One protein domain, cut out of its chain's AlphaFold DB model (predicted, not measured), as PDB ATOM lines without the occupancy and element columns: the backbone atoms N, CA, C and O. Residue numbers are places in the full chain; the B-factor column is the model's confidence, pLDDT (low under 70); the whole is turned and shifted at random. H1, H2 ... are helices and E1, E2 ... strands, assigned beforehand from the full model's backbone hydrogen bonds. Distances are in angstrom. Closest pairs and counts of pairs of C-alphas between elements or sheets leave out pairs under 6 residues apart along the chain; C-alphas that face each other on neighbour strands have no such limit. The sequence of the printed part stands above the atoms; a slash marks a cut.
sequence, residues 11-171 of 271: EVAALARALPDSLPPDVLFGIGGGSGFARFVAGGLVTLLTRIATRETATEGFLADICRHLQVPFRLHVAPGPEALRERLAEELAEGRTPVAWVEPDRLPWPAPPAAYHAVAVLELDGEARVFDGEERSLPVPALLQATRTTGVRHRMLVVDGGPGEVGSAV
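What this domain is: This is residues 11 to 171 of the 271 residues of an uncharacterized protein of Chloroflexi bacterium (UniProt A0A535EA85). A strongly twisted sheet of six strands wraps round the short helix H5 on one face, while H1 and H3 pack on the other face and H2 and H6 lie beyond them, away from the sheet. H4 also packs on the sheet and meets H5 with one end, and the two-stranded hairpin of E1 and E2 lies far out at one side, away from the sheet. The printed part has 161 residues, with six named helices and eight named strands in the order H1 H2 E1 E2 H3 E3 H4 E4 E5 E6 E7 H5 E8 H6. The large sheet runs E3 E8 E4 E5 E6 E7, antiparallel throughout, and the class is mixed, helices and strands. The whole is compact, with a radius of gyration of the C-alphas of 15.4 A and spans of 42 by 40 by 27 A.

Where its parts are: H1, residues 11 to 18, begins at C-alpha 11, (21.342, 0.985, -17.399), and H2 is residues 25 to 31. E1, residues 37 to 42, is 15.6 A long, and E2, residues 45 to 50, is 15.1 A. H3, residues 62 to 70, is 12.5 A long and E3, residues 74 to 78, is 13.5 A. H4, residues 82 to 94, is the longest helix by residues, at 18.2 A. E4 is residues 100 to 103. E5, residues 118 to 126, is the longest strand by residues, at 22.1 A, and bends by 70 degrees at residue 123, whose C-alpha is at (30.155, -5.525, -26.566). E6 is residues 128 to 132, E7 residues 136 to 140, 14.1 A long, and H5 residues 141 to 147. E8, residues 156 to 160, is 13.8 A long. H6, residues 167 to 171, ends at C-alpha 171, (8.565, -10.368, -9.722).

How they stand to each other: E4, E5, E6 and E7 form a meander, each strand the antiparallel neighbour of the one before. Its pairing is staggered: E5 pairs with E4 over residues 118 to 121 and with E6 over residues 121 to 126. N 101 and O 120 are 2.8 A apart, N 123 and O 130 2.8 A, and N 129 and O 139 2.8 A, each within hydrogen-bond range. E8 pairs with E4, N 100 and O 158 at 2.8 A, and with the edge strand E3, N 75 and O 159 at 2.8 A. E3, H4 and E4 form a split strand-helix-strand unit, two strands running the same way with E8 between them, and its crossover is right-handed. There are three layers, helices on both faces of the sheet: H1 and H3 on one, H5 on the other. H1 has a height over the sheet of 7.2 A, and its closest C-alphas to E5 are those of Glu 11 and Ala 119, 4.5 A. H3, at a height of 9.9 A, runs along the strands, at 18 degrees to E8 on the local plane. H4 touches H5 with residues 82 to 86 alone, closest at the C-alphas of Pro 82 and Leu 145, 5.4 A, at a steep tilt of 61 degrees, opposite ways. H2 touches H1, about perpendicular at 79 degrees, with the C-alphas of Ala 13 and Pro 25 closest at 5.3 A. H6 touches H3, closest at the C-alphas of His 69 and Ala 170, 4.4 A. In the hairpin E1 and E2, N 38 and O 49 are 3.1 A apart; both strands are apart from E4 and H6, for instance. In all six helices every O i to N i+4 pair is within hydrogen-bond range.

The domain as a whole: The two C-alphas farthest apart, those of Gly 44 and Glu 95, are 47.9 A apart. The printed part has no cut. The long links are E2 to H3, 11 residues, and E4 to E5, 14 residues. The mean pLDDT of the printed part is 80.5; residues 33 to 60, 113 to 117, 150 to 153 and 164 are under 70.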
ATOM      1  N   GLU A  11      20.603   2.001 -18.161       81.50
ATOM      2  CA  GLU A  11      21.342   0.985 -17.399       81.50
ATOM      3  C   GLU A  11      20.638  -0.386 -17.329       81.50
ATOM      4  O   GLU A  11      21.291  -1.430 -17.262       81.50
ATOM      5  N   VAL A  12      19.303  -0.419 -17.378       85.62
ATOM      6  CA  VAL A  12      18.522  -1.664 -17.392       85.62
ATOM      7  C   VAL A  12      18.559  -2.303 -18.770       85.62
ATOM      8  O   VAL A  12      18.608  -3.525 -18.877       85.62
ATOM      9  N   ALA A  13      18.597  -1.489 -19.827       87.81
ATOM     10  CA  ALA A  13      18.816  -1.983 -21.179       87.81
ATOM     11  C   ALA A  13      20.213  -2.615 -21.318       87.81
ATOM     12  O   ALA A  13      20.344  -3.681 -21.920       87.81
ATOM     13  N   ALA A  14      21.235  -2.022 -20.692       91.12
ATOM     14  CA  ALA A  14      22.564  -2.625 -20.596       91.12
ATOM     15  C   ALA A  14      22.529  -3.992 -19.883       91.12
ATOM     16  O   ALA A  14      23.065  -4.970 -20.402       91.12
ATOM     17  N   LEU A  15      21.845  -4.104 -18.737       91.44
ATOM     18  CA  LEU A  15      21.697  -5.393 -18.052       91.44
ATOM     19  C   LEU A  15      20.912  -6.416 -18.885       91.44
ATOM     20  O   LEU A  15      21.321  -7.570 -18.967       91.44
ATOM     21  N   ALA A  16      19.823  -6.003 -19.537       91.25
ATOM     22  CA  ALA A  16      19.033  -6.869 -20.412       91.25
ATOM     23  C   ALA A  16      19.887  -7.475 -21.532       91.25
ATOM     24  O   ALA A  16      19.699  -8.633 -21.895       91.25
ATOM     25  N   ARG A  17      20.845  -6.697 -22.054       92.50
ATOM     26  CA  ARG A  17      21.805  -7.152 -23.063       92.50
ATOM     27  C   ARG A  17      22.809  -8.170 -22.516       92.50
ATOM     28  O   ARG A  17      23.282  -8.994 -23.287       92.50
ATOM     29  N   ALA A  18      23.123  -8.106 -21.223       92.38
ATOM     30  CA  ALA A  18      24.056  -9.008 -20.554       92.38
ATOM     31  C   ALA A  18      23.418 -10.304 -20.024       92.38
ATOM     32  O   ALA A  18      24.136 -11.250 -19.704       92.38
ATOM     33  N   LEU A  19      22.088 -10.361 -19.912       90.62
ATOM     34  CA  LEU A  19      21.368 -11.554 -19.471       90.62
ATOM     35  C   LEU A  19      21.197 -12.560 -20.629       90.62
ATOM     36  O   LEU A  19      20.842 -12.155 -21.736       90.62
ATOM     37  N   PRO A  20      21.395 -13.870 -20.386       73.75
ATOM     38  CA  PRO A  20      21.271 -14.905 -21.419       73.75
ATOM     39  C   PRO A  20      19.827 -15.104 -21.911       73.75
ATOM     40  O   PRO A  20      19.621 -15.342 -23.098       73.75
ATOM     41  N   ASP A  21      18.836 -14.940 -21.027       73.75
ATOM     42  CA  ASP A  21      17.407 -14.960 -21.358       73.75
ATOM     43  C   ASP A  21      16.848 -13.541 -21.214       73.75
ATOM     44  O   ASP A  21      16.519 -13.086 -20.113       73.75
ATOM     45  N   SER A  22      16.811 -12.801 -22.323       71.00
ATOM     46  CA  SER A  22      16.510 -11.370 -22.293       71.00
ATOM     47  C   SER A  22      15.047 -11.103 -21.927       71.00
ATOM     48  O   SER A  22      14.121 -11.194 -22.734       71.00
ATOM     49  N   LEU A  23      14.829 -10.722 -20.670       82.56
ATOM     50  CA  LEU A  23      13.585 -10.083 -20.266       82.56
ATOM     51  C   LEU A  23      13.534  -8.652 -20.821       82.56
ATOM     52  O   LEU A  23      14.572  -7.984 -20.894       82.56
ATOM     53  N   PRO A  24      12.338  -8.138 -21.167       84.12
ATOM     54  CA  PRO A  24      12.185  -6.740 -21.543       84.12
ATOM     55  C   PRO A  24      12.728  -5.815 -20.440       84.12
ATOM     56  O   PRO A  24      12.461  -6.072 -19.259       84.12
ATOM     57  N   PRO A  25      13.433  -4.719 -20.776       82.88
ATOM     58  CA  PRO A  25      14.008  -3.837 -19.763       82.88
ATOM     59  C   PRO A  25      12.970  -3.252 -18.785       82.88
ATOM     60  O   PRO A  25      13.270  -3.104 -17.607       82.88
ATOM     61  N   ASP A  26      11.725  -3.021 -19.212       76.25
ATOM     62  CA  ASP A  26      10.639  -2.584 -18.314       76.25
ATOM     63  C   ASP A  26      10.311  -3.620 -17.226       76.25
ATOM     64  O   ASP A  26      10.036  -3.274 -16.074       76.25
ATOM     65  N   VAL A  27      10.380  -4.910 -17.570       78.38
ATOM     66  CA  VAL A  27      10.158  -6.009 -16.622       78.38
ATOM     67  C   VAL A  27      11.314  -6.085 -15.631       78.38
ATOM     68  O   VAL A  27      11.081  -6.200 -14.430       78.38
ATOM     69  N   LEU A  28      12.554  -5.971 -16.113       83.62
ATOM     70  CA  LEU A  28      13.747  -5.951 -15.261       83.62
ATOM     71  C   LEU A  28      13.739  -4.758 -14.301       83.62
ATOM     72  O   LEU A  28      14.051  -4.910 -13.121       83.62
ATOM     73  N   PHE A  29      13.314  -3.591 -14.782       79.56
ATOM     74  CA  PHE A  29      13.139  -2.399 -13.960       79.56
ATOM     75  C   PHE A  29      12.119  -2.643 -12.836       79.56
ATOM     76  O   PHE A  29      12.405  -2.360 -11.672       79.56
ATOM     77  N   GLY A  30      10.969  -3.249 -13.155       74.06
ATOM     78  CA  GLY A  30       9.973  -3.652 -12.158       74.06
ATOM     79  C   GLY A  30      10.505  -4.677 -11.148       74.06
ATOM     80  O   GLY A  30      10.273  -4.535  -9.948       74.06
ATOM     81  N   ILE A  31      11.277  -5.670 -11.605       81.25
ATOM     82  CA  ILE A  31      11.922  -6.677 -10.743       81.25
ATOM     83  C   ILE A  31      12.898  -6.029  -9.765       81.25
ATOM     84  O   ILE A  31      12.963  -6.445  -8.613       81.25
ATOM     85  N   GLY A  32      13.610  -4.980 -10.168       77.00
ATOM     86  CA  GLY A  32      14.469  -4.220  -9.260       77.00
ATOM     87  C   GLY A  32      13.715  -3.445  -8.166       77.00
ATOM     88  O   GLY A  32      14.348  -2.791  -7.344       77.00
ATOM     89  N   GLY A  33      12.375  -3.491  -8.142       67.94
ATOM     90  CA  GLY A  33      11.524  -2.700  -7.245       67.94
ATOM     91  C   GLY A  33      11.185  -1.312  -7.800       67.94
ATOM     92  O   GLY A  33      10.752  -0.439  -7.050       67.94
ATOM     93  N   GLY A  34      11.403  -1.102  -9.107       58.47
ATOM     94  CA  GLY A  34      11.439   0.183  -9.808       58.47
ATOM     95  C   GLY A  34      10.139   0.984  -9.837       58.47
ATOM     96  O   GLY A  34       9.522   1.170 -10.877       58.47
ATOM     97  N   SER A  35       9.726   1.552  -8.714       56.16
ATOM     98  CA  SER A  35       8.904   2.766  -8.711       56.16
ATOM     99  C   SER A  35       8.847   3.349  -7.308       56.16
ATOM    100  O   SER A  35       8.676   2.650  -6.322       56.16
ATOM    101  N   GLY A  36       8.984   4.661  -7.201       51.44
ATOM    102  CA  GLY A  36       8.804   5.373  -5.946       51.44
ATOM    103  C   GLY A  36       8.624   6.842  -6.254       51.44
ATOM    104  O   GLY A  36       9.329   7.365  -7.103       51.44
ATOM    105  N   PHE A  37       7.664   7.504  -5.618       54.84
ATOM    106  CA  PHE A  37       7.414   8.920  -5.872       54.84
ATOM    107  C   PHE A  37       8.476   9.768  -5.180       54.84
ATOM    108  O   PHE A  37       8.667   9.646  -3.970       54.84
ATOM    109  N   ALA A  38       9.148  10.627  -5.939       49.06
ATOM    110  CA  ALA A  38      10.087  11.601  -5.409       49.06
ATOM    111  C   ALA A  38       9.884  12.956  -6.085       49.06
ATOM    112  O   ALA A  38       9.809  13.031  -7.314       49.06
ATOM    113  N   ARG A  39       9.836  14.022  -5.280       49.72
ATOM    114  CA  ARG A  39       9.864  15.404  -5.766       49.72
ATOM    115  C   ARG A  39      11.313  15.857  -5.890       49.72
ATOM    116  O   ARG A  39      12.003  16.005  -4.885       49.72
ATOM    117  N   PHE A  40      11.743  16.152  -7.111       48.88
ATOM    118  CA  PHE A  40      12.987  16.878  -7.356       48.88
ATOM    119  C   PHE A  40      12.665  18.282  -7.851       48.88
ATOM    120  O   PHE A  40      11.813  18.456  -8.720       48.88
ATOM    121  N   VAL A  41      13.354  19.272  -7.284       43.53
ATOM    122  CA  VAL A  41      13.375  20.637  -7.808       43.53
ATOM    123  C   VAL A  41      14.756  20.847  -8.411       43.53
ATOM    124  O   VAL A  41      15.726  21.063  -7.690       43.53
ATOM    125  N   ALA A  42      14.850  20.740  -9.733       36.84
ATOM    126  CA  ALA A  42      16.071  21.012 -10.484       36.84
ATOM    127  C   ALA A  42      15.743  22.008 -11.599       36.84
ATOM    128  O   ALA A  42      14.823  21.785 -12.383       36.84
ATOM    129  N   GLY A  43      16.448  23.144 -11.639       35.72
ATOM    130  CA  GLY A  43      16.250  24.161 -12.681       35.72
ATOM    131  C   GLY A  43      14.831  24.744 -12.763       35.72
ATOM    132  O   GLY A  43      14.409  25.148 -13.840       35.72
ATOM    133  N   GLY A  44      14.072  24.760 -11.660       35.38
ATOM    134  CA  GLY A  44      12.695  25.278 -11.627       35.38
ATOM    135  C   GLY A  44      11.612  24.300 -12.103       35.38
ATOM    136  O   GLY A  44      10.437  24.657 -12.087       35.38
ATOM    137  N   LEU A  45      11.972  23.069 -12.479       33.78
ATOM    138  CA  LEU A  45      11.019  22.007 -12.806       33.78
ATOM    139  C   LEU A  45      10.702  21.176 -11.558       33.78
ATOM    140  O   LEU A  45      11.609  20.793 -10.815       33.78
ATOM    141  N   VAL A  46       9.413  20.904 -11.341       45.50
ATOM    142  CA  VAL A  46       8.921  19.939 -10.353       45.50
ATOM    143  C   VAL A  46       8.568  18.670 -11.113       45.50
ATOM    144  O   VAL A  46       7.649  18.680 -11.927       45.50
ATOM    145  N   THR A  47       9.301  17.589 -10.859       42.75
ATOM    146  CA  THR A  47       9.051  16.304 -11.519       42.75
ATOM    147  C   THR A  47       8.708  15.248 -10.483       42.75
ATOM    148  O   THR A  47       9.439  15.080  -9.504       42.75
ATOM    149  N   LEU A  48       7.619  14.520 -10.737       46.75
ATOM    150  CA  LEU A  48       7.346  13.225 -10.131       46.75
ATOM    151  C   LEU A  48       8.291  12.208 -10.771       46.75
ATOM    152  O   LEU A  48       8.029  11.709 -11.864       46.75
ATOM    153  N   LEU A  49       9.425  11.938 -10.133       49.19
ATOM    154  CA  LEU A  49      10.312  10.884 -10.612       49.19
ATOM    155  C   LEU A  49       9.937   9.582  -9.922       49.19
ATOM    156  O   LEU A  49      10.002   9.515  -8.698       49.19
ATOM    157  N   THR A  50       9.626   8.548 -10.705       49.81
ATOM    158  CA  THR A  50       9.842   7.152 -10.310       49.81
ATOM    159  C   THR A  50      11.341   6.909 -10.285       49.81
ATOM    160  O   THR A  50      11.920   6.419 -11.252       49.81
ATOM    161  N   ARG A  51      12.003   7.347  -9.213       51.03
ATOM    162  CA  ARG A  51      13.444   7.152  -9.075       51.03
ATOM    163  C   ARG A  51      13.708   5.850  -8.329       51.03
ATOM    164  O   ARG A  51      13.303   5.703  -7.181       51.03
ATOM    165  N   ILE A  52      14.482   4.968  -8.952       51.78
ATOM    166  CA  ILE A  52      15.339   4.041  -8.221       51.78
ATOM    167  C   ILE A  52      16.418   4.909  -7.586       51.78
ATOM    168  O   ILE A  52      17.211   5.533  -8.294       51.78
ATOM    169  N   ALA A  53      16.441   5.037  -6.270       46.91
ATOM    170  CA  ALA A  53      17.570   5.701  -5.637       46.91
ATOM    171  C   ALA A  53      18.512   4.690  -4.993       46.91
ATOM    172  O   ALA A  53      19.115   5.045  -3.994       46.91
ATOM    173  N   THR A  54      18.667   3.469  -5.529       48.03
ATOM    174  CA  THR A  54      19.600   2.465  -4.985       48.03
ATOM    175  C   THR A  54      20.856   3.136  -4.472       48.03
ATOM    176  O   THR A  54      21.420   4.024  -5.117       48.03
ATOM    177  N   ARG A  55      21.245   2.775  -3.247       46.84
ATOM    178  CA  ARG A  55      22.544   3.168  -2.722       46.84
ATOM    179  C   ARG A  55      23.567   2.572  -3.670       46.84
ATOM    180  O   ARG A  55      23.920   1.415  -3.522       46.84
ATOM    181  N   GLU A  56      23.996   3.349  -4.653       51.34
ATOM    182  CA  GLU A  56      25.055   2.943  -5.557       51.34
ATOM    183  C   GLU A  56      26.357   3.006  -4.778       51.34
ATOM    184  O   GLU A  56      26.994   4.046  -4.627       51.34
ATOM    185  N   THR A  57      26.708   1.867  -4.206       53.69
ATOM    186  CA  THR A  57      27.952   1.654  -3.484       53.69
ATOM    187  C   THR A  57      28.742   0.569  -4.198       53.69
ATOM    188  O   THR A  57      28.228  -0.158  -5.040       53.69
ATOM    189  N   ALA A  58      30.015   0.398  -3.860       46.38
ATOM    190  CA  ALA A  58      30.805  -0.708  -4.403       46.38
ATOM    191  C   ALA A  58      30.167  -2.104  -4.170       46.38
ATOM    192  O   ALA A  58      30.510  -3.043  -4.881       46.38
ATOM    193  N   THR A  59      29.251  -2.229  -3.203       50.66
ATOM    194  CA  THR A  59      28.633  -3.483  -2.742       50.66
ATOM    195  C   THR A  59      27.140  -3.609  -3.056       50.66
ATOM    196  O   THR A  59      26.630  -4.720  -3.174       50.66
ATOM    197  N   GLU A  60      26.435  -2.489  -3.200       58.25
ATOM    198  CA  GLU A  60      24.987  -2.412  -3.413       58.25
ATOM    199  C   GLU A  60      24.742  -1.618  -4.702       58.25
ATOM    200  O   GLU A  60      25.339  -0.563  -4.914       58.25
ATOM    201  N   GLY A  61      23.922  -2.138  -5.609       71.94
ATOM    202  CA  GLY A  61      23.628  -1.463  -6.869       71.94
ATOM    203  C   GLY A  61      22.379  -2.046  -7.500       71.94
ATOM    204  O   GLY A  61      22.140  -3.249  -7.394       71.94
ATOM    205  N   PHE A  62      21.595  -1.202  -8.167       79.75
ATOM    206  CA  PHE A  62      20.294  -1.592  -8.716       79.75
ATOM    207  C   PHE A  62      20.351  -2.836  -9.600       79.75
ATOM    208  O   PHE A  62      19.554  -3.758  -9.456       79.75
ATOM    209  N   LEU A  63      21.345  -2.888 -10.486       86.50
ATOM    210  CA  LEU A  63      21.520  -4.009 -11.405       86.50
ATOM    211  C   LEU A  63      21.840  -5.315 -10.659       86.50
ATOM    212  O   LEU A  63      21.377  -6.379 -11.053       86.50
ATOM    213  N   ALA A  64      22.571  -5.234  -9.543       87.06
ATOM    214  CA  ALA A  64      22.846  -6.386  -8.690       87.06
ATOM    215  C   ALA A  64      21.594  -6.854  -7.930       87.06
ATOM    216  O   ALA A  64      21.416  -8.055  -7.746       87.06
ATOM    217  N   ASP A  65      20.719  -5.935  -7.510       85.19
ATOM    218  CA  ASP A  65      19.431  -6.277  -6.888       85.19
ATOM    219  C   ASP A  65      18.540  -7.046  -7.874       85.19
ATOM    220  O   ASP A  65      17.976  -8.079  -7.510       85.19
ATOM    221  N   ILE A  66      18.497  -6.612  -9.141       87.94
ATOM    222  CA  ILE A  66      17.794  -7.329 -10.215       87.94
ATOM    223  C   ILE A  66      18.345  -8.753 -10.360       87.94
ATOM    224  O   ILE A  66      17.567  -9.708 -10.327       87.94
ATOM    225  N   CYS A  67      19.669  -8.923 -10.461       90.56
ATOM    226  CA  CYS A  67      20.279 -10.253 -10.559       90.56
ATOM    227  C   CYS A  67      19.970 -11.129  -9.333       90.56
ATOM    228  O   CYS A  67      19.657 -12.308  -9.490       90.56
ATOM    229  N   ARG A  68      19.989 -10.559  -8.115       89.06
ATOM    230  CA  ARG A  68      19.629 -11.277  -6.876       89.06
ATOM    231  C   ARG A  68      18.176 -11.736  -6.880       89.06
ATOM    232  O   ARG A  68      17.912 -12.881  -6.524       89.06
ATOM    233  N   HIS A  69      17.245 -10.884  -7.298       88.12
ATOM    234  CA  HIS A  69      15.835 -11.255  -7.409       88.12
ATOM    235  C   HIS A  69      15.612 -12.334  -8.469       88.12
ATOM    236  O   HIS A  69      14.874 -13.280  -8.216       88.12
ATOM    237  N   LEU A  70      16.292 -12.227  -9.614       90.56
ATOM    238  CA  LEU A  70      16.288 -13.245 -10.667       90.56
ATOM    239  C   LEU A  70      16.996 -14.542 -10.264       90.56
ATOM    240  O   LEU A  70      16.871 -15.529 -10.980       90.56
ATOM    241  N   GLN A  71      17.730 -14.553  -9.147       91.06
ATOM    242  CA  GLN A  71      18.564 -15.676  -8.710       91.06
ATOM    243  C   GLN A  71      19.619 -16.081  -9.751       91.06
ATOM    244  O   GLN A  71      20.062 -17.225  -9.786       91.06
ATOM    245  N   VAL A  72      20.042 -15.128 -10.585       91.31
ATOM    246  CA  VAL A  72      21.076 -15.349 -11.596       91.31
ATOM    247  C   VAL A  72      22.440 -15.073 -10.961       91.31
ATOM    248  O   VAL A  72      22.630 -13.986 -10.409       91.31
ATOM    249  N   PRO A  73      23.397 -16.013 -11.022       92.25
ATOM    250  CA  PRO A  73      24.778 -15.786 -10.616       92.25
ATOM    251  C   PRO A  73      25.403 -14.563 -11.300       92.25
ATOM    252  O   PRO A  73      25.340 -14.408 -12.522       92.25
ATOM    253  N   PHE A  74      26.020 -13.689 -10.505       92.62
ATOM    254  CA  PHE A  74      26.718 -12.507 -11.000       92.62
ATOM    255  C   PHE A  74      27.921 -12.160 -10.121       92.62
ATOM    256  O   PHE A  74      27.956 -12.463  -8.924       92.62
ATOM    257  N   ARG A  75      28.873 -11.435 -10.707       92.62
ATOM    258  CA  ARG A  75      30.043 -10.873 -10.028       92.62
ATOM    259  C   ARG A  75      30.068  -9.358 -10.162       92.62
ATOM    260  O   ARG A  75      29.867  -8.809 -11.243       92.62
ATOM    261  N   LEU A  76      30.360  -8.685  -9.051       91.12
ATOM    262  CA  LEU A  76      30.710  -7.269  -9.031       91.12
ATOM    263  C   LEU A  76      32.225  -7.139  -8.927       91.12
ATOM    264  O   LEU A  76      32.838  -7.654  -7.993       91.12
ATOM    265  N   HIS A  77      32.818  -6.411  -9.865       90.06
ATOM    266  CA  HIS A  77      34.242  -6.121  -9.868       90.06
ATOM    267  C   HIS A  77      34.471  -4.627  -9.687       90.06
ATOM    268  O   HIS A  77      33.834  -3.801 -10.339       90.06
ATOM    269  N   VAL A  78      35.418  -4.287  -8.814       89.94
ATOM    270  CA  VAL A  78      35.918  -2.924  -8.633       89.94
ATOM    271  C   VAL A  78      37.402  -2.925  -8.963       89.94
ATOM    272  O   VAL A  78      38.217  -3.464  -8.216       89.94
ATOM    273  N   ALA A  79      37.755  -2.323 -10.091       90.31
ATOM    274  CA  ALA A  79      39.129  -2.199 -10.532       90.31
ATOM    275  C   ALA A  79      39.819  -0.992  -9.860       90.31
ATOM    276  O   ALA A  79      39.213   0.072  -9.674       90.31
ATOM    277  N   PRO A  80      41.108  -1.119  -9.493       88.69
ATOM    278  CA  PRO A  80      41.864  -0.040  -8.858       88.69
ATOM    279  C   PRO A  80      42.206   1.111  -9.815       88.69
ATOM    280  O   PRO A  80      42.548   2.194  -9.346       88.69
ATOM    281  N   GLY A  81      42.101   0.893 -11.129       91.44
ATOM    282  CA  GLY A  81      42.439   1.866 -12.162       91.44
ATOM    283  C   GLY A  81      41.911   1.457 -13.543       91.44
ATOM    284  O   GLY A  81      41.391   0.348 -13.692       91.44
ATOM    285  N   PRO A  82      42.056   2.337 -14.548       92.50
ATOM    286  CA  PRO A  82      41.493   2.136 -15.881       92.50
ATOM    287  C   PRO A  82      42.106   0.941 -16.619       92.50
ATOM    288  O   PRO A  82      41.365   0.176 -17.223       92.50
ATOM    289  N   GLU A  83      43.420   0.715 -16.522       93.50
ATOM    290  CA  GLU A  83      44.062  -0.432 -17.188       93.50
ATOM    291  C   GLU A  83      43.618  -1.772 -16.599       93.50
ATOM    292  O   GLU A  83      43.267  -2.683 -17.340       93.50
ATOM    293  N   ALA A  84      43.518  -1.868 -15.271       94.31
ATOM    294  CA  ALA A  84      43.001  -3.071 -14.619       94.31
ATOM    295  C   ALA A  84      41.529  -3.339 -14.987       94.31
ATOM    296  O   ALA A  84      41.113  -4.493 -15.084       94.31
ATOM    297  N   LEU A  85      40.731  -2.282 -15.205       95.12
ATOM    298  CA  LEU A  85      39.376  -2.437 -15.732       95.12
ATOM    299  C   LEU A  85      39.410  -2.928 -17.183       95.12
ATOM    300  O   LEU A  85      38.660  -3.835 -17.521       95.12
ATOM    301  N   ARG A  86      40.273  -2.355 -18.028       96.25
ATOM    302  CA  ARG A  86      40.427  -2.744 -19.436       96.25
ATOM    303  C   ARG A  86      40.769  -4.224 -19.575       96.25
ATOM    304  O   ARG A  86      40.124  -4.912 -20.358       96.25
ATOM    305  N   GLU A  87      41.744  -4.701 -18.802       96.56
ATOM    306  CA  GLU A  87      42.137  -6.113 -18.756       96.56
ATOM    307  C   GLU A  87      40.957  -6.996 -18.350       96.56
ATOM    308  O   GLU A  87      40.618  -7.931 -19.069       96.56
ATOM    309  N   ARG A  88      40.252  -6.642 -17.266       96.69
ATOM    310  CA  ARG A  88      39.079  -7.400 -16.816       96.69
ATOM    311  C   ARG A  88      37.965  -7.420 -17.862       96.69
ATOM    312  O   ARG A  88      37.400  -8.474 -18.108       96.69
ATOM    313  N   LEU A  89      37.636  -6.286 -18.480       97.38
ATOM    314  CA  LEU A  89      36.611  -6.235 -19.524       97.38
ATOM    315  C   LEU A  89      36.993  -7.123 -20.717       97.38
ATOM    316  O   LEU A  89      36.146  -7.854 -21.219       97.38
ATOM    317  N   ALA A  90      38.257  -7.085 -21.144       97.19
ATOM    318  CA  ALA A  90      38.754  -7.912 -22.239       97.19
ATOM    319  C   ALA A  90      38.709  -9.414 -21.909       97.19
ATOM    320  O   ALA A  90      38.312 -10.202 -22.763       97.19
ATOM    321  N   GLU A  91      39.063  -9.808 -20.680       97.19
ATOM    322  CA  GLU A  91      38.950 -11.197 -20.208       97.19
ATOM    323  C   GLU A  91      37.501 -11.699 -20.283       97.19
ATOM    324  O   GLU A  91      37.235 -12.751 -20.858       97.19
ATOM    325  N   GLU A  92      36.546 -10.925 -19.765       97.19
ATOM    326  CA  GLU A  92      35.136 -11.333 -19.742       97.19
ATOM    327  C   GLU A  92      34.538 -11.412 -21.159       97.19
ATOM    328  O   GLU A  92      33.802 -12.352 -21.461       97.19
ATOM    329  N   LEU A  93      34.912 -10.484 -22.049       96.81
ATOM    330  CA  LEU A  93      34.544 -10.533 -23.468       96.81
ATOM    331  C   LEU A  93      35.132 -11.761 -24.176       96.81
ATOM    332  O   LEU A  93      34.434 -12.413 -24.952       96.81
ATOM    333  N   ALA A  94      36.394 -12.104 -23.901       96.38
ATOM    334  CA  ALA A  94      37.045 -13.285 -24.470       96.38
ATOM    335  C   ALA A  94      36.380 -14.596 -24.016       96.38
ATOM    336  O   ALA A  94      36.373 -15.578 -24.757       96.38
ATOM    337  N   GLU A  95      35.772 -14.600 -22.830       95.12
ATOM    338  CA  GLU A  95      34.962 -15.709 -22.316       95.12
ATOM    339  C   GLU A  95      33.501 -15.688 -22.811       95.12
ATOM    340  O   GLU A  95      32.679 -16.491 -22.365       95.12
ATOM    341  N   GLY A  96      33.164 -14.794 -23.745       94.00
ATOM    342  CA  GLY A  96      31.839 -14.699 -24.358       94.00
ATOM    343  C   GLY A  96      30.779 -14.053 -23.465       94.00
ATOM    344  O   GLY A  96      29.588 -14.183 -23.745       94.00
ATOM    345  N   ARG A  97      31.185 -13.370 -22.389       94.69
ATOM    346  CA  ARG A  97      30.281 -12.650 -21.485       94.69
ATOM    347  C   ARG A  97      30.207 -11.177 -21.867       94.69
ATOM    348  O   ARG A  97      31.143 -10.607 -22.419       94.69
ATOM    349  N   THR A  98      29.084 -10.543 -21.546       95.81
ATOM    350  CA  THR A  98      28.864  -9.113 -21.793       95.81
ATOM    351  C   THR A  98      28.947  -8.353 -20.470       95.81
ATOM    352  O   THR A  98      27.971  -8.321 -19.718       95.81
ATOM    353  N   PRO A  99      30.104  -7.763 -20.127       96.75
ATOM    354  CA  PRO A  99      30.234  -7.008 -18.893       96.75
ATOM    355  C   PRO A  99      29.483  -5.673 -18.975       96.75
ATOM    356  O   PRO A  99      29.534  -4.968 -19.982       96.75
ATOM    357  N   VAL A 100      28.821  -5.292 -17.885       95.06
ATOM    358  CA  VAL A 100      28.148  -3.998 -17.731       95.06
ATOM    359  C   VAL A 100      29.038  -3.071 -16.914       95.06
ATOM    360  O   VAL A 100      29.288  -3.328 -15.739       95.06
ATOM    361  N   ALA A 101      29.524  -1.992 -17.520       93.62
ATOM    362  CA  ALA A 101      30.374  -1.002 -16.871       93.62
ATOM    363  C   ALA A 101      29.553   0.210 -16.419       93.62
ATOM    364  O   ALA A 101      28.743   0.742 -17.178       93.62
ATOM    365  N   TRP A 102      29.797   0.684 -15.197       90.38
ATOM    366  CA  TRP A 102      29.240   1.960 -14.744       90.38
ATOM    367  C   TRP A 102      30.046   3.122 -15.306       90.38
ATOM    368  O   TRP A 102      31.273   3.057 -15.334       90.38
ATOM    369  N   VAL A 103      29.355   4.184 -15.720       89.12
ATOM    370  CA  VAL A 103      29.933   5.379 -16.344       89.12
ATOM    371  C   VAL A 103      29.301   6.661 -15.796       89.12
ATOM    372  O   VAL A 103      28.157   6.678 -15.343       89.12
ATOM    373  N   GLU A 104      30.060   7.751 -15.839       86.06
ATOM    374  CA  GLU A 104      29.586   9.102 -15.545       86.06
ATOM    375  C   GLU A 104      28.946   9.695 -16.820       86.06
ATOM    376  O   GLU A 104      29.655   9.845 -17.820       86.06
ATOM    377  N   PRO A 105      27.632  10.013 -16.820       82.75
ATOM    378  CA  PRO A 105      26.916  10.445 -18.025       82.75
ATOM    379  C   PRO A 105      27.557  11.655 -18.714       82.75
ATOM    380  O   PRO A 105      27.676  11.677 -19.935       82.75
ATOM    381  N   ASP A 106      28.045  12.619 -17.929       84.62
ATOM    382  CA  ASP A 106      28.654  13.867 -18.415       84.62
ATOM    383  C   ASP A 106      29.977  13.658 -19.172       84.62
ATOM    384  O   ASP A 106      30.502  14.587 -19.786       84.62
ATOM    385  N   ARG A 107      30.544  12.447 -19.122       87.75
ATOM    386  CA  ARG A 107      31.781  12.085 -19.830       87.75
ATOM    387  C   ARG A 107      31.536  11.303 -21.113       87.75
ATOM    388  O   ARG A 107      32.499  10.926 -21.779       87.75
ATOM    389  N   LEU A 108      30.279  11.033 -21.451       88.88
ATOM    390  CA  LEU A 108      29.927  10.348 -22.685       88.88
ATOM    391  C   LEU A 108      29.844  11.348 -23.845       88.88
ATOM    392  O   LEU A 108      29.429  12.491 -23.650       88.88
ATOM    393  N   PRO A 109      30.215  10.942 -25.072       90.44
ATOM    394  CA  PRO A 109      30.186  11.835 -26.227       90.44
ATOM    395  C   PRO A 109      28.774  12.057 -26.796       90.44
ATOM    396  O   PRO A 109      28.612  12.803 -27.760       90.44
ATOM    397  N   TRP A 110      27.750  11.421 -26.223       87.44
ATOM    398  CA  TRP A 110      26.346  11.570 -26.606       87.44
ATOM    399  C   TRP A 110      25.501  12.100 -25.441       87.44
ATOM    400  O   TRP A 110      25.879  11.938 -24.281       87.44
ATOM    401  N   PRO A 111      24.328  12.701 -25.725       82.31
ATOM    402  CA  PRO A 111      23.395  13.102 -24.682       82.31
ATOM    403  C   PRO A 111      22.947  11.894 -23.855       82.31
ATOM    404  O   PRO A 111      22.307  10.983 -24.379       82.31
ATOM    405  N   ALA A 112      23.250  11.911 -22.561       72.69
ATOM    406  CA  ALA A 112      22.774  10.934 -21.593       72.69
ATOM    407  C   ALA A 112      21.796  11.602 -20.606       72.69
ATOM    408  O   ALA A 112      21.879  12.817 -20.389       72.69
ATOM    409  N   PRO A 113      20.837  10.859 -20.020       65.75
ATOM    410  CA  PRO A 113      19.951  11.414 -19.004       65.75
ATOM    411  C   PRO A 113      20.759  12.016 -17.841       65.75
ATOM    412  O   PRO A 113      21.757  11.416 -17.436       65.75
ATOM    413  N   PRO A 114      20.339  13.164 -17.273       57.97
ATOM    414  CA  PRO A 114      21.002  13.765 -16.121       57.97
ATOM    415  C   PRO A 114      20.748  12.899 -14.879       57.97
ATOM    416  O   PRO A 114      19.809  13.123 -14.112       57.97
ATOM    417  N   ALA A 115      21.565  11.866 -14.717       62.78
ATOM    418  CA  ALA A 115      21.511  10.902 -13.632       62.78
ATOM    419  C   ALA A 115      22.808  10.959 -12.819       62.78
ATOM    420  O   ALA A 115      23.865  11.324 -13.320       62.78
ATOM    421  N   ALA A 116      22.741  10.576 -11.541       56.56
ATOM    422  CA  ALA A 116      23.936  10.517 -10.694       56.56
ATOM    423  C   ALA A 116      24.934   9.427 -11.147       56.56
ATOM    424  O   ALA A 116      26.088   9.442 -10.732       56.56
ATOM    425  N   TYR A 117      24.480   8.473 -11.964       65.75
ATOM    426  CA  TYR A 117      25.267   7.397 -12.557       65.75
ATOM    427  C   TYR A 117      24.528   6.842 -13.785       65.75
ATOM    428  O   TYR A 117      23.305   6.949 -13.862       65.75
ATOM    429  N   HIS A 118      25.267   6.249 -14.724       82.25
ATOM    430  CA  HIS A 118      24.754   5.523 -15.892       82.25
ATOM    431  C   HIS A 118      25.510   4.188 -16.038       82.25
ATOM    432  O   HIS A 118      26.527   3.977 -15.367       82.25
ATOM    433  N   ALA A 119      25.026   3.263 -16.866       89.06
ATOM    434  CA  ALA A 119      25.727   2.015 -17.159       89.06
ATOM    435  C   ALA A 119      25.593   1.610 -18.628       89.06
ATOM    436  O   ALA A 119      24.567   1.848 -19.262       89.06
ATOM    437  N   VAL A 120      26.637   0.967 -19.147       93.88
ATOM    438  CA  VAL A 120      26.712   0.497 -20.532       93.88
ATOM    439  C   VAL A 120      27.156  -0.961 -20.567       93.88
ATOM    440  O   VAL A 120      28.071  -1.359 -19.846       93.88
ATOM    441  N   ALA A 121      26.528  -1.772 -21.413       96.00
ATOM    442  CA  ALA A 121      27.015  -3.105 -21.733       96.00
ATOM    443  C   ALA A 121      28.161  -2.969 -22.732       96.00
ATOM    444  O   ALA A 121      27.983  -2.350 -23.778       96.00
ATOM    445  N   VAL A 122      29.333  -3.515 -22.424       97.69
ATOM    446  CA  VAL A 122      30.479  -3.501 -23.336       97.69
ATOM    447  C   VAL A 122      30.373  -4.723 -24.239       97.69
ATOM    448  O   VAL A 122      30.301  -5.847 -23.750       97.69
ATOM    449  N   LEU A 123      30.319  -4.489 -25.547       97.06
ATOM    450  CA  LEU A 123      30.155  -5.525 -26.566       97.06
ATOM    451  C   LEU A 123      31.495  -5.905 -27.195       97.06
ATOM    452  O   LEU A 123      31.740  -7.078 -27.449       97.06
ATOM    453  N   GLU A 124      32.355  -4.916 -27.443       96.81
ATOM    454  CA  GLU A 124      33.674  -5.099 -28.054       96.81
ATOM    455  C   GLU A 124      34.665  -4.065 -27.496       96.81
ATOM    456  O   GLU A 124      34.273  -2.959 -27.109       96.81
ATOM    457  N   LEU A 125      35.953  -4.424 -27.469       95.31
ATOM    458  CA  LEU A 125      37.071  -3.569 -27.057       95.31
ATOM    459  C   LEU A 125      38.249  -3.734 -28.031       95.31
ATOM    460  O   LEU A 125      39.218  -4.420 -27.709       95.31
ATOM    461  N   ASP A 126      38.183  -3.100 -29.204       88.25
ATOM    462  CA  ASP A 126      39.280  -3.118 -30.186       88.25
ATOM    463  C   ASP A 126      39.499  -1.735 -30.813       88.25
ATOM    464  O   ASP A 126      38.830  -1.346 -31.768       88.25
ATOM    465  N   GLY A 127      40.417  -0.955 -30.227       86.56
ATOM    466  CA  GLY A 127      40.662   0.455 -30.563       86.56
ATOM    467  C   GLY A 127      39.500   1.376 -30.164       86.56
ATOM    468  O   GLY A 127      39.645   2.240 -29.295       86.56
ATOM    469  N   GLU A 128      38.334   1.126 -30.748       95.06
ATOM    470  CA  GLU A 128      37.030   1.652 -30.366       95.06
ATOM    471  C   GLU A 128      36.293   0.628 -29.490       95.06
ATOM    472  O   GLU A 128      36.290  -0.577 -29.750       95.06
ATOM    473  N   ALA A 129      35.658   1.111 -28.428       97.12
ATOM    474  CA  ALA A 129      34.741   0.312 -27.637       97.12
ATOM    475  C   ALA A 129      33.349   0.380 -28.268       97.12
ATOM    476  O   ALA A 129      32.827   1.478 -28.473       97.12
ATOM    477  N   ARG A 130      32.722  -0.772 -28.520       97.62
ATOM    478  CA  ARG A 130      31.286  -0.835 -28.831       97.62
ATOM    479  C   ARG A 130      30.518  -1.105 -27.558       97.62
ATOM    480  O   ARG A 130      30.841  -2.037 -26.819       97.62
ATOM    481  N   VAL A 131      29.501  -0.295 -27.306       96.94
ATOM    482  CA  VAL A 131      28.702  -0.362 -26.088       96.94
ATOM    483  C   VAL A 131      27.211  -0.311 -26.394       96.94
ATOM    484  O   VAL A 131      26.801   0.112 -27.473       96.94
ATOM    485  N   PHE A 132      26.396  -0.738 -25.436       93.88
ATOM    486  CA  PHE A 132      24.944  -0.705 -25.529       93.88
ATOM    487  C   PHE A 132      24.324  -0.142 -24.252       93.88
ATOM    488  O   PHE A 132      24.558  -0.657 -23.158       93.88
ATOM    489  N   ASP A 133      23.507   0.896 -24.407       87.56
ATOM    490  CA  ASP A 133      22.720   1.517 -23.335       87.56
ATOM    491  C   ASP A 133      21.238   1.667 -23.716       87.56
ATOM    492  O   ASP A 133      20.542   2.567 -23.267       87.56
ATOM    493  N   GLY A 134      20.749   0.779 -24.584       85.69
ATOM    494  CA  GLY A 134      19.454   0.900 -25.265       85.69
ATOM    495  C   GLY A 134      19.614   1.184 -26.757       85.69
ATOM    496  O   GLY A 134      18.774   0.777 -27.553       85.69
ATOM    497  N   GLU A 135      20.741   1.780 -27.141       89.75
ATOM    498  CA  GLU A 135      21.202   1.900 -28.523       89.75
ATOM    499  C   GLU A 135      22.645   1.389 -28.617       89.75
ATOM    500  O   GLU A 135      23.412   1.511 -27.659       89.75
ATOM    501  N   GLU A 136      23.027   0.811 -29.758       93.75
ATOM    502  CA  GLU A 136      24.439   0.521 -30.017       93.75
ATOM    503  C   GLU A 136      25.193   1.823 -30.285       93.75
ATOM    504  O   GLU A 136      24.782   2.649 -31.104       93.75
ATOM    505  N   ARG A 137      26.311   2.003 -29.585       93.94
ATOM    506  CA  ARG A 137      27.155   3.194 -29.658       93.94
ATOM    507  C   ARG A 137      28.623   2.798 -29.691       93.94
ATOM    508  O   ARG A 137      28.986   1.697 -29.278       93.94
ATOM    509  N   SER A 138      29.460   3.732 -30.124       95.25
ATOM    510  CA  SER A 138      30.911   3.561 -30.132       95.25
ATOM    511  C   SER A 138      31.610   4.783 -29.556       95.25
ATOM    512  O   SER A 138      31.131   5.910 -29.700       95.25
ATOM    513  N   LEU A 139      32.733   4.546 -28.888       96.12
ATOM    514  CA  LEU A 139      33.633   5.576 -28.381       96.12
ATOM    515  C   LEU A 139      35.054   5.021 -28.229       96.12
ATOM    516  O   LEU A 139      35.203   3.825 -27.961       96.12
ATOM    517  N   PRO A 140      36.093   5.874 -28.276       96.75
ATOM    518  CA  PRO A 140      37.460   5.423 -28.059       96.75
ATOM    519  C   PRO A 140      37.591   4.699 -26.718       96.75
ATOM    520  O   PRO A 140      37.093   5.188 -25.698       96.75
ATOM    521  N   VAL A 141      38.311   3.573 -26.679       95.88
ATOM    522  CA  VAL A 141      38.525   2.813 -25.430       95.88
ATOM    523  C   VAL A 141      39.029   3.709 -24.281       95.88
ATOM    524  O   VAL A 141      38.472   3.623 -23.184       95.88
ATOM    525  N   PRO A 142      39.994   4.635 -24.486       94.31
ATOM    526  CA  PRO A 142      40.413   5.552 -23.425       94.31
ATOM    527  C   PRO A 142      39.280   6.438 -22.886       94.31
ATOM    528  O   PRO A 142      39.231   6.703 -21.685       94.31
ATOM    529  N   ALA A 143      38.350   6.863 -23.749       94.38
ATOM    530  CA  ALA A 143      37.202   7.675 -23.354       94.38
ATOM    531  C   ALA A 143      36.212   6.864 -22.504       94.38
ATOM    532  O   ALA A 143      35.778   7.347 -21.458       94.38
ATOM    533  N   LEU A 144      35.928   5.609 -22.880       95.19
ATOM    534  CA  LEU A 144      35.129   4.699 -22.052       95.19
ATOM    535  C   LEU A 144      35.758   4.526 -20.663       95.19
ATOM    536  O   LEU A 144      35.098   4.735 -19.646       95.19
ATOM    537  N   LEU A 145      37.051   4.198 -20.604       94.06
ATOM    538  CA  LEU A 145      37.755   3.983 -19.338       94.06
ATOM    539  C   LEU A 145      37.767   5.247 -18.466       94.06
ATOM    540  O   LEU A 145      37.593   5.155 -17.250       94.06
ATOM    541  N   GLN A 146      37.899   6.432 -19.065       91.12
ATOM    542  CA  GLN A 146      37.779   7.702 -18.349       91.12
ATOM    543  C   GLN A 146      36.356   7.945 -17.824       91.12
ATOM    544  O   GLN A 146      36.198   8.462 -16.710       91.12
ATOM    545  N   ALA A 147      35.331   7.567 -18.591       91.12
ATOM    546  CA  ALA A 147      33.931   7.679 -18.196       91.12
ATOM    547  C   ALA A 147      33.591   6.757 -17.016       91.12
ATOM    548  O   ALA A 147      32.774   7.128 -16.180       91.12
ATOM    549  N   THR A 148      34.265   5.611 -16.865       89.94
ATOM    550  CA  THR A 148      34.000   4.682 -15.745       89.94
ATOM    551  C   THR A 148      34.417   5.176 -14.357       89.94
ATOM    552  O   THR A 148      34.102   4.551 -13.341       89.94
ATOM    553  N   ARG A 149      35.126   6.307 -14.270       83.81
ATOM    554  CA  ARG A 149      35.450   6.936 -12.988       83.81
ATOM    555  C   ARG A 149      34.288   7.816 -12.533       83.81
ATOM    556  O   ARG A 149      34.280   9.013 -12.808       83.81
ATOM    557  N   THR A 150      33.366   7.220 -11.790       69.62
ATOM    558  CA  THR A 150      32.242   7.913 -11.149       69.62
ATOM    559  C   THR A 150      32.664   8.668  -9.887       69.62
ATOM    560  O   THR A 150      33.606   8.283  -9.187       69.62
ATOM    561  N   THR A 151      31.959   9.744  -9.554       66.06
ATOM    562  CA  THR A 151      32.189  10.485  -8.308       66.06
ATOM    563  C   THR A 151      31.951   9.588  -7.079       66.06
ATOM    564  O   THR A 151      30.861   9.067  -6.879       66.06
ATOM    565  N   GLY A 152      32.981   9.386  -6.247       62.22
ATOM    566  CA  GLY A 152      32.893   8.602  -5.002       62.22
ATOM    567  C   GLY A 152      33.060   7.078  -5.133       62.22
ATOM    568  O   GLY A 152      33.223   6.416  -4.110       62.22
ATOM    569  N   VAL A 153      33.101   6.514  -6.348       69.31
ATOM    570  CA  VAL A 153      33.275   5.065  -6.589       69.31
ATOM    571  C   VAL A 153      34.307   4.825  -7.700       69.31
ATOM    572  O   VAL A 153      34.337   5.538  -8.703       69.31
ATOM    573  N   ARG A 154      35.203   3.843  -7.508       78.44
ATOM    574  CA  ARG A 154      36.224   3.447  -8.504       78.44
ATOM    575  C   ARG A 154      35.582   2.730  -9.706       78.44
ATOM    576  O   ARG A 154      34.396   2.431  -9.696       78.44
ATOM    577  N   HIS A 155      36.393   2.419 -10.712       88.31
ATOM    578  CA  HIS A 155      36.044   1.678 -11.928       88.31
ATOM    579  C   HIS A 155      35.279   0.374 -11.625       88.31
ATOM    580  O   HIS A 155      35.890  -0.609 -11.207       88.31
ATOM    581  N   ARG A 156      33.951   0.355 -11.802       88.56
ATOM    582  CA  ARG A 156      33.089  -0.784 -11.437       88.56
ATOM    583  C   ARG A 156      32.481  -1.439 -12.673       88.56
ATOM    584  O   ARG A 156      32.076  -0.746 -13.606       88.56
ATOM    585  N   MET A 157      32.348  -2.760 -12.633       92.50
ATOM    586  CA  MET A 157      31.599  -3.535 -13.619       92.50
ATOM    587  C   MET A 157      30.841  -4.704 -12.987       92.50
ATOM    588  O   MET A 157      31.213  -5.192 -11.917       92.50
ATOM    589  N   LEU A 158      29.767  -5.125 -13.646       93.69
ATOM    590  CA  LEU A 158      28.956  -6.290 -13.320       93.69
ATOM    591  C   LEU A 158      29.088  -7.303 -14.446       93.69
ATOM    592  O   LEU A 158      29.022  -6.946 -15.619       93.69
ATOM    593  N   VAL A 159      29.247  -8.565 -14.079       94.94
ATOM    594  CA  VAL A 159      29.240  -9.687 -15.016       94.94
ATOM    595  C   VAL A 159      28.165 -10.661 -14.581       94.94
ATOM    596  O   VAL A 159      28.091 -11.002 -13.404       94.94
ATOM    597  N   VAL A 160      27.343 -11.100 -15.526       93.25
ATOM    598  CA  VAL A 160      26.387 -12.189 -15.329       93.25
ATOM    599  C   VAL A 160      27.077 -13.497 -15.718       93.25
ATOM    600  O   VAL A 160      27.589 -13.612 -16.829       93.25
ATOM    601  N   ASP A 161      27.102 -14.475 -14.812       87.62
ATOM    602  CA  ASP A 161      27.819 -15.742 -15.020       87.62
ATOM    603  C   ASP A 161      26.955 -16.825 -15.701       87.62
ATOM    604  O   ASP A 161      27.486 -17.831 -16.167       87.62
ATOM    605  N   GLY A 162      25.639 -16.606 -15.815       77.62
ATOM    606  CA  GLY A 162      24.725 -17.396 -16.650       77.62
ATOM    607  C   GLY A 162      23.552 -18.036 -15.900       77.62
ATOM    608  O   GLY A 162      23.421 -17.895 -14.690       77.62
ATOM    609  N   GLY A 163      22.708 -18.763 -16.641       72.31
ATOM    610  CA  GLY A 163      21.546 -19.506 -16.135       72.31
ATOM    611  C   GLY A 163      20.202 -18.787 -16.338       72.31
ATOM    612  O   GLY A 163      20.164 -17.553 -16.322       72.31
ATOM    613  N   PRO A 164      19.100 -19.538 -16.539       68.88
ATOM    614  CA  PRO A 164      17.767 -18.956 -16.607       68.88
ATOM    615  C   PRO A 164      17.389 -18.378 -15.242       68.88
ATOM    616  O   PRO A 164      17.557 -19.029 -14.211       68.88
ATOM    617  N   GLY A 165      16.892 -17.144 -15.237       80.56
ATOM    618  CA  GLY A 165      16.421 -16.497 -14.016       80.56
ATOM    619  C   GLY A 165      15.042 -16.998 -13.578       80.56
ATOM    620  O   GLY A 165      14.183 -17.321 -14.397       80.56
ATOM    621  N   GLU A 166      14.786 -16.978 -12.272       86.62
ATOM    622  CA  GLU A 166      13.494 -17.331 -11.676       86.62
ATOM    623  C   GLU A 166      12.518 -16.147 -11.722       86.62
ATOM    624  O   GLU A 166      12.251 -15.467 -10.730       86.62
ATOM    625  N   VAL A 167      11.951 -15.883 -12.901       84.00
ATOM    626  CA  VAL A 167      11.117 -14.691 -13.160       84.00
ATOM    627  C   VAL A 167       9.956 -14.558 -12.169       84.00
ATOM    628  O   VAL A 167       9.686 -13.476 -11.651       84.00
ATOM    629  N   GLY A 168       9.259 -15.658 -11.871       79.06
ATOM    630  CA  GLY A 168       8.075 -15.625 -11.011       79.06
ATOM    631  C   GLY A 168       8.382 -15.229  -9.564       79.06
ATOM    632  O   GLY A 168       7.601 -14.501  -8.946       79.06
ATOM    633  N   SER A 169       9.501 -15.699  -9.004       82.75
ATOM    634  CA  SER A 169       9.940 -15.303  -7.660       82.75
ATOM    635  C   SER A 169      10.539 -13.897  -7.670       82.75
ATOM    636  O   SER A 169      10.243 -13.119  -6.763       82.75
ATOM    637  N   ALA A 170      11.260 -13.535  -8.734       84.19
ATOM    638  CA  ALA A 170      11.848 -12.217  -8.930       84.19
ATOM    639  C   ALA A 170      10.797 -11.103  -8.966       84.19
ATOM    640  O   ALA A 170      10.952 -10.083  -8.303       84.19
ATOM    641  N   VAL A 171       9.686 -11.319  -9.679       78.00
ATOM    642  CA  VAL A 171       8.565 -10.368  -9.722       78.00
ATOM    643  C   VAL A 171       7.954 -10.181  -8.334       78.00
ATOM    644  O   VAL A 171       7.689  -9.052  -7.929       78.00
TER     645      VAL A 171